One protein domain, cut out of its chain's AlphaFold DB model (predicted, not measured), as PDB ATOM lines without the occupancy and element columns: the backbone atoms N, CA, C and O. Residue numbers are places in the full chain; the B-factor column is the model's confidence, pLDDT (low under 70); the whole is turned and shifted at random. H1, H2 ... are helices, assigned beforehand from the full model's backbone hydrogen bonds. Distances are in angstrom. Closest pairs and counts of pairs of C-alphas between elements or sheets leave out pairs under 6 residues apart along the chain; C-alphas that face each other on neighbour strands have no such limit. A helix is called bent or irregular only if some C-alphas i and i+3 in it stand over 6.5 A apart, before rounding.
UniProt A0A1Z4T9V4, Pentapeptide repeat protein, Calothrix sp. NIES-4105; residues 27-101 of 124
ATOM      1  N   GLY A  27      26.299  34.626 232.402       64.94
ATOM      2  CA  GLY A  27      26.481  33.442 233.273       64.94
ATOM      3  C   GLY A  27      26.780  32.087 232.605       64.94
ATOM      4  O   GLY A  27      26.516  31.046 233.204       64.94
ATOM      5  N   GLY A  28      27.300  32.052 231.372       83.12
ATOM      6  CA  GLY A  28      27.677  30.793 230.708       83.12
ATOM      7  C   GLY A  28      26.488  29.838 230.500       83.12
ATOM      8  O   GLY A  28      25.391  30.276 230.156       83.12
ATOM      9  N   PHE A  29      26.680  28.534 230.720       87.19
ATOM     10  CA  PHE A  29      25.618  27.528 230.552       87.19
ATOM     11  C   PHE A  29      24.420  27.743 231.495       87.19
ATOM     12  O   PHE A  29      23.271  27.541 231.100       87.19
ATOM     13  N   GLU A  30      24.657  28.212 232.723       88.75
ATOM     14  CA  GLU A  30      23.579  28.552 233.664       88.75
ATOM     15  C   GLU A  30      22.789  29.782 233.201       88.75
ATOM     16  O   GLU A  30      21.558  29.810 233.290       88.75
ATOM     17  N   GLY A  31      23.469  30.757 232.590       88.44
ATOM     18  CA  GLY A  31      22.828  31.897 231.931       88.44
ATOM     19  C   GLY A  31      21.868  31.479 230.815       88.44
ATOM     20  O   GLY A  31      20.781  32.046 230.672       88.44
ATOM     21  N   ILE A  32      22.217  30.430 230.065       91.31
ATOM     22  CA  ILE A  32      21.344  29.849 229.034       91.31
ATOM     23  C   ILE A  32      20.097  29.236 229.670       91.31
ATOM     24  O   ILE A  32      18.986  29.549 229.243       91.31
ATOM     25  N   LYS A  33      20.246  28.422 230.723       92.56
ATOM     26  CA  LYS A  33      19.094  27.839 231.438       92.56
ATOM     27  C   LYS A  33      18.163  28.911 232.001       92.56
ATOM     28  O   LYS A  33      16.946  28.758 231.919       92.56
ATOM     29  N   SER A  34      18.719  29.990 232.550       91.44
ATOM     30  CA  SER A  34      17.940  31.135 233.032       91.44
ATOM     31  C   SER A  34      17.177  31.809 231.886       91.44
ATOM     32  O   SER A  34      15.965  32.006 231.964       91.44
ATOM     33  N   SER A  35      17.854  32.050 230.762       91.12
ATOM     34  CA  SER A  35      17.261  32.668 229.569       91.12
ATOM     35  C   SER A  35      16.122  31.833 228.973       91.12
ATOM     36  O   SER A  35      15.127  32.392 228.509       91.12
ATOM     37  N   LEU A  36      16.210  30.502 229.041       93.00
ATOM     38  CA  LEU A  36      15.142  29.590 228.613       93.00
ATOM     39  C   LEU A  36      13.891  29.644 229.502       93.00
ATOM     40  O   LEU A  36      12.828  29.225 229.061       93.00
ATOM     41  N   LYS A  37      13.969  30.192 230.719       93.00
ATOM     42  CA  LYS A  37      12.796  30.425 231.582       93.00
ATOM     43  C   LYS A  37      12.131  31.781 231.335       93.00
ATOM     44  O   LYS A  37      11.109  32.080 231.945       93.00
ATOM     45  N   SER A  38      12.698  32.617 230.462       92.88
ATOM     46  CA  SER A  38      12.145  33.936 230.158       92.88
ATOM     47  C   SER A  38      10.755  33.827 229.530       92.88
ATOM     48  O   SER A  38      10.514  32.988 228.661       92.88
ATOM     49  N   SER A  39       9.855  34.744 229.886       92.31
ATOM     50  CA  SER A  39       8.562  34.900 229.209       92.31
ATOM     51  C   SER A  39       8.719  35.343 227.748       92.31
ATOM     52  O   SER A  39       7.860  35.053 226.913       92.31
ATOM     53  N   ASN A  40       9.842  35.981 227.402       92.88
ATOM     54  CA  ASN A  40      10.099  36.486 226.063       92.88
ATOM     55  C   ASN A  40      10.583  35.371 225.121       92.88
ATOM     56  O   ASN A  40      11.694  34.855 225.242       92.88
ATOM     57  N   VAL A  41       9.764  35.065 224.115       93.06
ATOM     58  CA  VAL A  41      10.060  34.056 223.087       93.06
ATOM     59  C   VAL A  41      11.388  34.320 222.371       93.06
ATOM     60  O   VAL A  41      12.145  33.379 222.143       93.06
ATOM     61  N   LYS A  42      11.716  35.581 222.057       91.19
ATOM     62  CA  LYS A  42      12.968  35.923 221.360       91.19
ATOM     63  C   LYS A  42      14.188  35.570 222.207       91.19
ATOM     64  O   LYS A  42      15.132  34.978 221.688       91.19
ATOM     65  N   VAL A  43      14.130  35.862 223.509       92.88
ATOM     66  CA  VAL A  43      15.193  35.526 224.471       92.88
ATOM     67  C   VAL A  43      15.398  34.014 224.526       92.88
ATOM     68  O   VAL A  43      16.529  33.550 224.386       92.88
ATOM     69  N   ARG A  44      14.311  33.235 224.616       93.75
ATOM     70  CA  ARG A  44      14.397  31.766 224.598       93.75
ATOM     71  C   ARG A  44      15.018  31.244 223.304       93.75
ATOM     72  O   ARG A  44      15.941  30.438 223.352       93.75
ATOM     73  N   THR A  45      14.583  31.736 222.142       92.75
ATOM     74  CA  THR A  45      15.149  31.293 220.855       92.75
ATOM     75  C   THR A  45      16.629  31.645 220.694       92.75
ATOM     76  O   THR A  45      17.393  30.827 220.188       92.75
ATOM     77  N   ALA A  46      17.065  32.818 221.166       92.00
ATOM     78  CA  ALA A  46      18.480  33.184 221.153       92.00
ATOM     79  C   ALA A  46      19.304  32.241 222.045       92.00
ATOM     80  O   ALA A  46      20.335  31.725 221.611       92.00
ATOM     81  N   ALA A  47      18.794  31.928 223.242       93.81
ATOM     82  CA  ALA A  47      19.436  31.010 224.175       93.81
ATOM     83  C   ALA A  47      19.598  29.591 223.601       93.81
ATOM     84  O   ALA A  47      20.640  28.971 223.809       93.81
ATOM     85  N   LEU A  48      18.622  29.092 222.831       95.44
ATOM     86  CA  LEU A  48      18.726  27.783 222.168       95.44
ATOM     87  C   LEU A  48      19.871  27.715 221.156       95.44
ATOM     88  O   LEU A  48      20.566  26.702 221.087       95.44
ATOM     89  N   SER A  49      20.094  28.785 220.392       92.94
ATOM     90  CA  SER A  49      21.232  28.856 219.468       92.94
ATOM     91  C   SER A  49      22.555  28.800 220.232       92.94
ATOM     92  O   SER A  49      23.441  28.025 219.876       92.94
ATOM     93  N   SER A  50      22.666  29.564 221.322       91.25
ATOM     94  CA  SER A  50      23.856  29.568 222.178       91.25
ATOM     95  C   SER A  50      24.079  28.238 222.901       91.25
ATOM     96  O   SER A  50      25.228  27.868 223.137       91.25
ATOM     97  N   ALA A  51      23.013  27.496 223.226       93.94
ATOM     98  CA  ALA A  51      23.101  26.203 223.901       93.94
ATOM     99  C   ALA A  51      23.943  25.209 223.101       93.94
ATOM    100  O   ALA A  51      24.745  24.493 223.686       93.94
ATOM    101  N   LEU A  52      23.846  25.210 221.768       89.50
ATOM    102  CA  LEU A  52      24.573  24.261 220.919       89.50
ATOM    103  C   LEU A  52      26.102  24.338 221.052       89.50
ATOM    104  O   LEU A  52      26.765  23.341 220.761       89.50
ATOM    105  N   ASN A  53      26.640  25.458 221.542       89.69
ATOM    106  CA  ASN A  53      28.070  25.629 221.821       89.69
ATOM    107  C   ASN A  53      28.551  24.811 223.033       89.69
ATOM    108  O   ASN A  53      29.751  24.655 223.228       89.69
ATOM    109  N   TYR A  54      27.633  24.257 223.830       90.00
ATOM    110  CA  TYR A  54      27.915  23.459 225.029       90.00
ATOM    111  C   TYR A  54      27.764  21.951 224.773       90.00
ATOM    112  O   TYR A  54      27.387  21.187 225.662       90.00
ATOM    113  N   GLY A  55      28.023  21.519 223.534       87.62
ATOM    114  CA  GLY A  55      28.068  20.109 223.153       87.62
ATOM    115  C   GLY A  55      26.758  19.367 223.427       87.62
ATOM    116  O   GLY A  55      25.687  19.780 222.970       87.62
ATOM    117  N   ASP A  56      26.864  18.255 224.150       87.88
ATOM    118  CA  ASP A  56      25.744  17.367 224.461       87.88
ATOM    119  C   ASP A  56      24.768  17.973 225.472       87.88
ATOM    120  O   ASP A  56      23.563  17.947 225.245       87.88
ATOM    121  N   ALA A  57      25.270  18.617 226.531       88.88
ATOM    122  CA  ALA A  57      24.414  19.279 227.519       88.88
ATOM    123  C   ALA A  57      23.567  20.392 226.875       88.88
ATOM    124  O   ALA A  57      22.395  20.586 227.199       88.88
ATOM    125  N   GLY A  58      24.162  21.100 225.915       92.12
ATOM    126  CA  GLY A  58      23.474  22.059 225.066       92.12
ATOM    127  C   GLY A  58      22.421  21.439 224.158       92.12
ATOM    128  O   GLY A  58      21.314  21.962 224.033       92.12
ATOM    129  N   LEU A  59      22.761  20.315 223.527       91.25
ATOM    130  CA  LEU A  59      21.848  19.580 222.660       91.25
ATOM    131  C   LEU A  59      20.605  19.102 223.421       91.25
ATOM    132  O   LEU A  59      19.496  19.268 222.916       91.25
ATOM    133  N   ASP A  60      20.777  18.588 224.636       91.69
ATOM    134  CA  ASP A  60      19.671  18.113 225.469       91.69
ATOM    135  C   ASP A  60      18.677  19.248 225.796       91.69
ATOM    136  O   ASP A  60      17.466  19.027 225.818       91.69
ATOM    137  N   LEU A  61      19.155  20.487 225.987       94.62
ATOM    138  CA  LEU A  61      18.277  21.655 226.160       94.62
ATOM    139  C   LEU A  61      17.477  21.973 224.891       94.62
ATOM    140  O   LEU A  61      16.303  22.330 224.985       94.62
ATOM    141  N   VAL A  62      18.084  21.830 223.710       94.69
ATOM    142  CA  VAL A  62      17.382  22.062 222.438       94.69
ATOM    143  C   VAL A  62      16.349  20.969 222.164       94.69
ATOM    144  O   VAL A  62      15.274  21.284 221.662       94.69
ATOM    145  N   ILE A  63      16.623  19.717 222.539       90.75
ATOM    146  CA  ILE A  63      15.635  18.629 222.465       90.75
ATOM    147  C   ILE A  63      14.464  18.912 223.413       90.75
ATOM    148  O   ILE A  63      13.319  18.891 222.975       90.75
ATOM    149  N   LYS A  64      14.726  19.285 224.674       92.44
ATOM    150  CA  LYS A  64      13.667  19.647 225.638       92.44
ATOM    151  C   LYS A  64      12.801  20.820 225.177       92.44
ATOM    152  O   LYS A  64      11.626  20.884 225.508       92.44
ATOM    153  N   ALA A  65      13.355  21.749 224.402       94.44
ATOM    154  CA  ALA A  65      12.602  22.886 223.879       94.44
ATOM    155  C   ALA A  65      11.570  22.514 222.798       94.44
ATOM    156  O   ALA A  65      10.798  23.377 222.376       94.44
ATOM    157  N   LEU A  66      11.528  21.253 222.354       91.00
ATOM    158  CA  LEU A  66      10.422  20.736 221.550       91.00
ATOM    159  C   LEU A  66       9.097  20.716 222.339       91.00
ATOM    160  O   LEU A  66       8.054  20.890 221.712       91.00
ATOM    161  N   ASP A  67       9.154  20.632 223.677       91.38
ATOM    162  CA  ASP A  67       8.008  20.718 224.602       91.38
ATOM    163  C   ASP A  67       7.716  22.155 225.087       91.38
ATOM    164  O   ASP A  67       6.892  22.362 225.980       91.38
ATOM    165  N   ASP A  68       8.403  23.184 224.571       94.56
ATOM    166  CA  ASP A  68       8.218  24.561 225.061       94.56
ATOM    167  C   ASP A  68       6.758  25.012 224.901       94.56
ATOM    168  O   ASP A  68       6.112  24.720 223.898       94.56
ATOM    169  N   SER A  69       6.238  25.788 225.853       93.12
ATOM    170  CA  SER A  69       4.852  26.271 225.810       93.12
ATOM    171  C   SER A  69       4.536  27.147 224.590       93.12
ATOM    172  O   SER A  69       3.372  27.295 224.217       93.12
ATOM    173  N   SER A  70       5.552  27.737 223.955       94.19
ATOM    174  CA  SER A  70       5.406  28.524 222.734       94.19
ATOM    175  C   SER A  70       5.649  27.678 221.483       94.19
ATOM    176  O   SER A  70       6.790  27.275 221.226       94.19
ATOM    177  N   PRO A  71       4.653  27.554 220.583       91.12
ATOM    178  CA  PRO A  71       4.828  26.891 219.289       91.12
ATOM    179  C   PRO A  71       5.961  27.491 218.442       91.12
ATOM    180  O   PRO A  71       6.550  26.813 217.598       91.12
ATOM    181  N   GLN A  72       6.280  28.774 218.639       92.25
ATOM    182  CA  GLN A  72       7.379  29.428 217.933       92.25
ATOM    183  C   GLN A  72       8.742  28.906 218.403       92.25
ATOM    184  O   GLN A  72       9.620  28.678 217.567       92.25
ATOM    185  N   VAL A  73       8.900  28.668 219.707       92.50
ATOM    186  CA  VAL A  73      10.124  28.091 220.280       92.50
ATOM    187  C   VAL A  73      10.267  26.635 219.853       92.50
ATOM    188  O   VAL A  73      11.323  26.276 219.335       92.50
ATOM    189  N   GLN A  74       9.190  25.844 219.917       92.44
ATOM    190  CA  GLN A  74       9.181  24.456 219.435       92.44
ATOM    191  C   GLN A  74       9.630  24.358 217.966       92.44
ATOM    192  O   GLN A  74      10.532  23.596 217.602       92.44
ATOM    193  N   ARG A  75       9.043  25.188 217.087       90.06
ATOM    194  CA  ARG A  75       9.403  25.236 215.659       90.06
ATOM    195  C   ARG A  75      10.865  25.622 215.454       90.06
ATOM    196  O   ARG A  75      11.499  25.100 214.533       90.06
ATOM    197  N   PHE A  76      11.384  26.542 216.264       92.69
ATOM    198  CA  PHE A  76      12.774  26.977 216.198       92.69
ATOM    199  C   PHE A  76      13.737  25.870 216.648       92.69
ATOM    200  O   PHE A  76      14.664  25.546 215.905       92.69
ATOM    201  N   ALA A  77      13.463  25.221 217.783       93.00
ATOM    202  CA  ALA A  77      14.219  24.077 218.291       93.00
ATOM    203  C   ALA A  77      14.302  22.951 217.251       93.00
ATOM    204  O   ALA A  77      15.391  22.509 216.883       93.00
ATOM    205  N   ARG A  78      13.164  22.585 216.648       89.50
ATOM    206  CA  ARG A  78      13.117  21.598 215.560       89.50
ATOM    207  C   ARG A  78      14.007  21.978 214.376       89.50
ATOM    208  O   ARG A  78      14.700  21.124 213.827       89.50
ATOM    209  N   ARG A  79      14.000  23.249 213.955       88.56
ATOM    210  CA  ARG A  79      14.857  23.729 212.855       88.56
ATOM    211  C   ARG A  79      16.341  23.650 213.217       88.56
ATOM    212  O   ARG A  79      17.132  23.271 212.356       88.56
ATOM    213  N   LEU A  80      16.709  23.989 214.452       90.31
ATOM    214  CA  LEU A  80      18.086  23.877 214.937       90.31
ATOM    215  C   LEU A  80      18.574  22.425 214.914       90.31
ATOM    216  O   LEU A  80      19.638  22.153 214.360       90.31
ATOM    217  N   LEU A  81      17.776  21.492 215.438       89.38
ATOM    218  CA  LEU A  81      18.106  20.063 215.444       89.38
ATOM    219  C   LEU A  81      18.275  19.527 214.016       89.38
ATOM    220  O   LEU A  81      19.302  18.928 213.701       89.38
ATOM    221  N   LYS A  82      17.335  19.835 213.112       83.62
ATOM    222  CA  LYS A  82      17.435  19.427 211.699       83.62
ATOM    223  C   LYS A  82      18.705  19.957 211.016       83.62
ATOM    224  O   LYS A  82      19.293  19.236 210.220       83.62
ATOM    225  N   ARG A  83      19.146  21.183 211.333       85.19
ATOM    226  CA  ARG A  83      20.393  21.758 210.788       85.19
ATOM    227  C   ARG A  83      21.653  21.123 211.376       85.19
ATOM    228  O   ARG A  83      22.613  20.941 210.638       85.19
ATOM    229  N   LYS A  84      21.662  20.810 212.677       84.38
ATOM    230  CA  LYS A  84      22.820  20.193 213.349       84.38
ATOM    231  C   LYS A  84      23.056  18.759 212.868       84.38
ATOM    232  O   LYS A  84      24.198  18.388 212.620       84.38
ATOM    233  N   GLY A  85      21.988  17.972 212.708       79.62
ATOM    234  CA  GLY A  85      22.075  16.582 212.253       79.62
ATOM    235  C   GLY A  85      22.912  15.680 213.177       79.62
ATOM    236  O   GLY A  85      23.184  16.012 214.326       79.62
ATOM    237  N   GLY A  86      23.320  14.513 212.673       80.38
ATOM    238  CA  GLY A  86      24.135  13.544 213.421       80.38
ATOM    239  C   GLY A  86      23.330  12.517 214.224       80.38
ATOM    240  O   GLY A  86      22.166  12.731 214.556       80.38
ATOM    241  N   VAL A  87      23.956  11.374 214.519       80.12
ATOM    242  CA  VAL A  87      23.303  10.181 215.099       80.12
ATOM    243  C   VAL A  87      22.527  10.506 216.377       80.12
ATOM    244  O   VAL A  87      21.357  10.158 216.483       80.12
ATOM    245  N   ARG A  88      23.132  11.253 217.305       78.56
ATOM    246  CA  ARG A  88      22.498  11.607 218.582       78.56
ATOM    247  C   ARG A  88      21.292  12.537 218.418       78.56
ATOM    248  O   ARG A  88      20.307  12.384 219.125       78.56
ATOM    249  N   VAL A  89      21.334  13.467 217.462       79.81
ATOM    250  CA  VAL A  89      20.186  14.336 217.152       79.81
ATOM    251  C   VAL A  89      19.050  13.531 216.535       79.81
ATOM    252  O   VAL A  89      17.893  13.733 216.886       79.81
ATOM    253  N   LYS A  90      19.380  12.604 215.631       77.12
ATOM    254  CA  LYS A  90      18.400  11.698 215.026       77.12
ATOM    255  C   LYS A  90      17.720  10.838 216.092       77.12
ATOM    256  O   LYS A  90      16.498  10.772 216.096       77.12
ATOM    257  N   GLN A  91      18.497  10.264 217.014       79.06
ATOM    258  CA  GLN A  91      17.967   9.486 218.131       79.06
ATOM    259  C   GLN A  91      17.087  10.343 219.048       79.06
ATOM    260  O   GLN A  91      15.943   9.988 219.282       79.06
ATOM    261  N   GLY A  92      17.557  11.522 219.467       77.38
ATOM    262  CA  GLY A  92      16.770  12.412 220.324       77.38
ATOM    263  C   GLY A  92      15.463  12.899 219.687       77.38
ATOM    264  O   GLY A  92      14.474  13.082 220.386       77.38
ATOM    265  N   LEU A  93      15.430  13.080 218.361       78.25
ATOM    266  CA  LEU A  93      14.188  13.368 217.637       78.25
ATOM    267  C   LEU A  93      13.247  12.155 217.610       78.25
ATOM    268  O   LEU A  93      12.051  12.338 217.802       78.25
ATOM    269  N   LEU A  94      13.776  10.949 217.378       79.25
ATOM    270  CA  LEU A  94      12.999   9.704 217.372       79.25
ATOM    271  C   LEU A  94      12.408   9.378 218.747       79.25
ATOM    272  O   LEU A  94      11.246   8.991 218.816       79.25
ATOM    273  N   ASP A  95      13.192   9.550 219.812       79.31
ATOM    274  CA  ASP A  95      12.771   9.284 221.193       79.31
ATOM    275  C   ASP A  95      11.668  10.250 221.645       79.31
ATOM    276  O   ASP A  95      10.799   9.882 222.431       79.31
ATOM    277  N   TYR A  96      11.713  11.489 221.151       77.31
ATOM    278  CA  TYR A  96      10.751  12.532 221.487       77.31
ATOM    279  C   TYR A  96       9.428  12.373 220.727       77.31
ATOM    280  O   TYR A  96       8.358  12.284 221.321       77.31
ATOM    281  N   ASP A  97       9.499  12.365 219.398       75.88
ATOM    282  CA  ASP A  97       8.356  12.146 218.521       75.88
ATOM    283  C   ASP A  97       8.893  11.616 217.186       75.88
ATOM    284  O   ASP A  97       9.465  12.385 216.398       75.88
ATOM    285  N   PRO A  98       8.687  10.321 216.884       73.31
ATOM    286  CA  PRO A  98       9.130   9.718 215.636       73.31
ATOM    287  C   PRO A  98       8.678  10.503 214.400       73.31
ATOM    288  O   PRO A  98       9.421  10.602 213.418       73.31
ATOM    289  N   LEU A  99       7.504  11.143 214.437       71.31
ATOM    290  CA  LEU A  99       7.012  11.950 213.321       71.31
ATOM    291  C   LEU A  99       7.898  13.170 213.057       71.31
ATOM    292  O   LEU A  99       7.959  13.634 211.923       71.31
ATOM    293  N   LEU A 100       8.656  13.690 214.020       67.44
ATOM    294  CA  LEU A 100       9.606  14.782 213.769       67.44
ATOM    295  C   LEU A 100      10.831  14.343 212.966       67.44
ATOM    296  O   LEU A 100      11.426  15.175 212.265       67.44
ATOM    297  N   TYR A 101      11.172  13.057 213.038       65.62
ATOM    298  CA  TYR A 101      12.177  12.430 212.188       65.62
ATOM    299  C   TYR A 101      11.615  12.133 210.792       65.62
ATOM    300  O   TYR A 101      12.254  12.453 209.791       65.62
TER     301      TYR A 101
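Overview. This is residues 27 to 101 of the 124 residues of the protein "Pentapeptide repeat protein" of Calothrix sp. NIES-4105 (UniProt A0A1Z4T9V4). The longest helix, H2, folds back on itself into two arms, and H3 packs on both, so that H2a, H2b and H3 make a triangle; H1 packs on H2a at one end of the domain and H4 on H2b at the other, with short H5 beside H4. The 75 printed residues hold five named helices, H1 to H5 in chain order, and no named strand: all helix. The whole is compact, with a radius of gyration of the C-alphas of 11.4 A and spans of 31 by 24 by 17 A.

Arrangement. H2, residues 41 to 67, was assigned by its hydrogen bonds as one helix but is bent: C-alphas 53 and 56 are 9.0 A apart. Its arms, H2a (41 to 53) and H2b (56 to 67), touch through residues 48 to 52 and 57 to 62 alone, closest at the C-alphas of Ala 51 and Gly 58, 4.3 A. H3, residues 71 to 84, makes a hairpin with H2b, touching its residues 62 to 67 alone, at a tilt of 37 degrees, only just steep; the closest C-alphas, of Leu 66 and Gln 74, are 4.5 A apart. H3 also touches H2a, the same way at a shallow tilt of 20 degrees, closest at the C-alphas of Thr 45 and Val 73, 6.0 A. H1, residues 28 to 36, makes a hairpin with H2a, closest at the C-alphas of Leu 36 and Arg 44, 4.6 A. H4, residues 87 to 96, touches H2b at its residues 59 to 63 alone, closest at the C-alphas of Ile 63 and Gly 92, 6.7 A. H2b, H3 and H4 form an up-and-down bundle, each running against the one before; H3 and H4 are close but not clearly touching. H5, residues 98 to 101, touches H4, closest at the C-alphas of Leu 93 and Tyr 101, 5.9 A. H1 is apart from H3, H4 and H5. Every O i to N i+4 pair is within hydrogen-bond range in H1, H3 and H4, 7 of 9 in H2a and 6 of 8 in H2b; H5 is too short for one.

Along the chain. H2a measures 19.9 A, H2b 18.1 A and H3 20.1 A from first to last C-alpha. H1 begins at C-alpha 28 (27.677, 30.793, 230.708), and H5 ends at C-alpha 101 (12.177, 12.430, 212.188).

Size, cuts and confidence. The C-alphas farthest apart, of Gly 27 and Leu 99, are 35.2 A apart. The printed part has no cut, and its four links are tight. Residues 27, 100 and 101 of the model have pLDDT under 70.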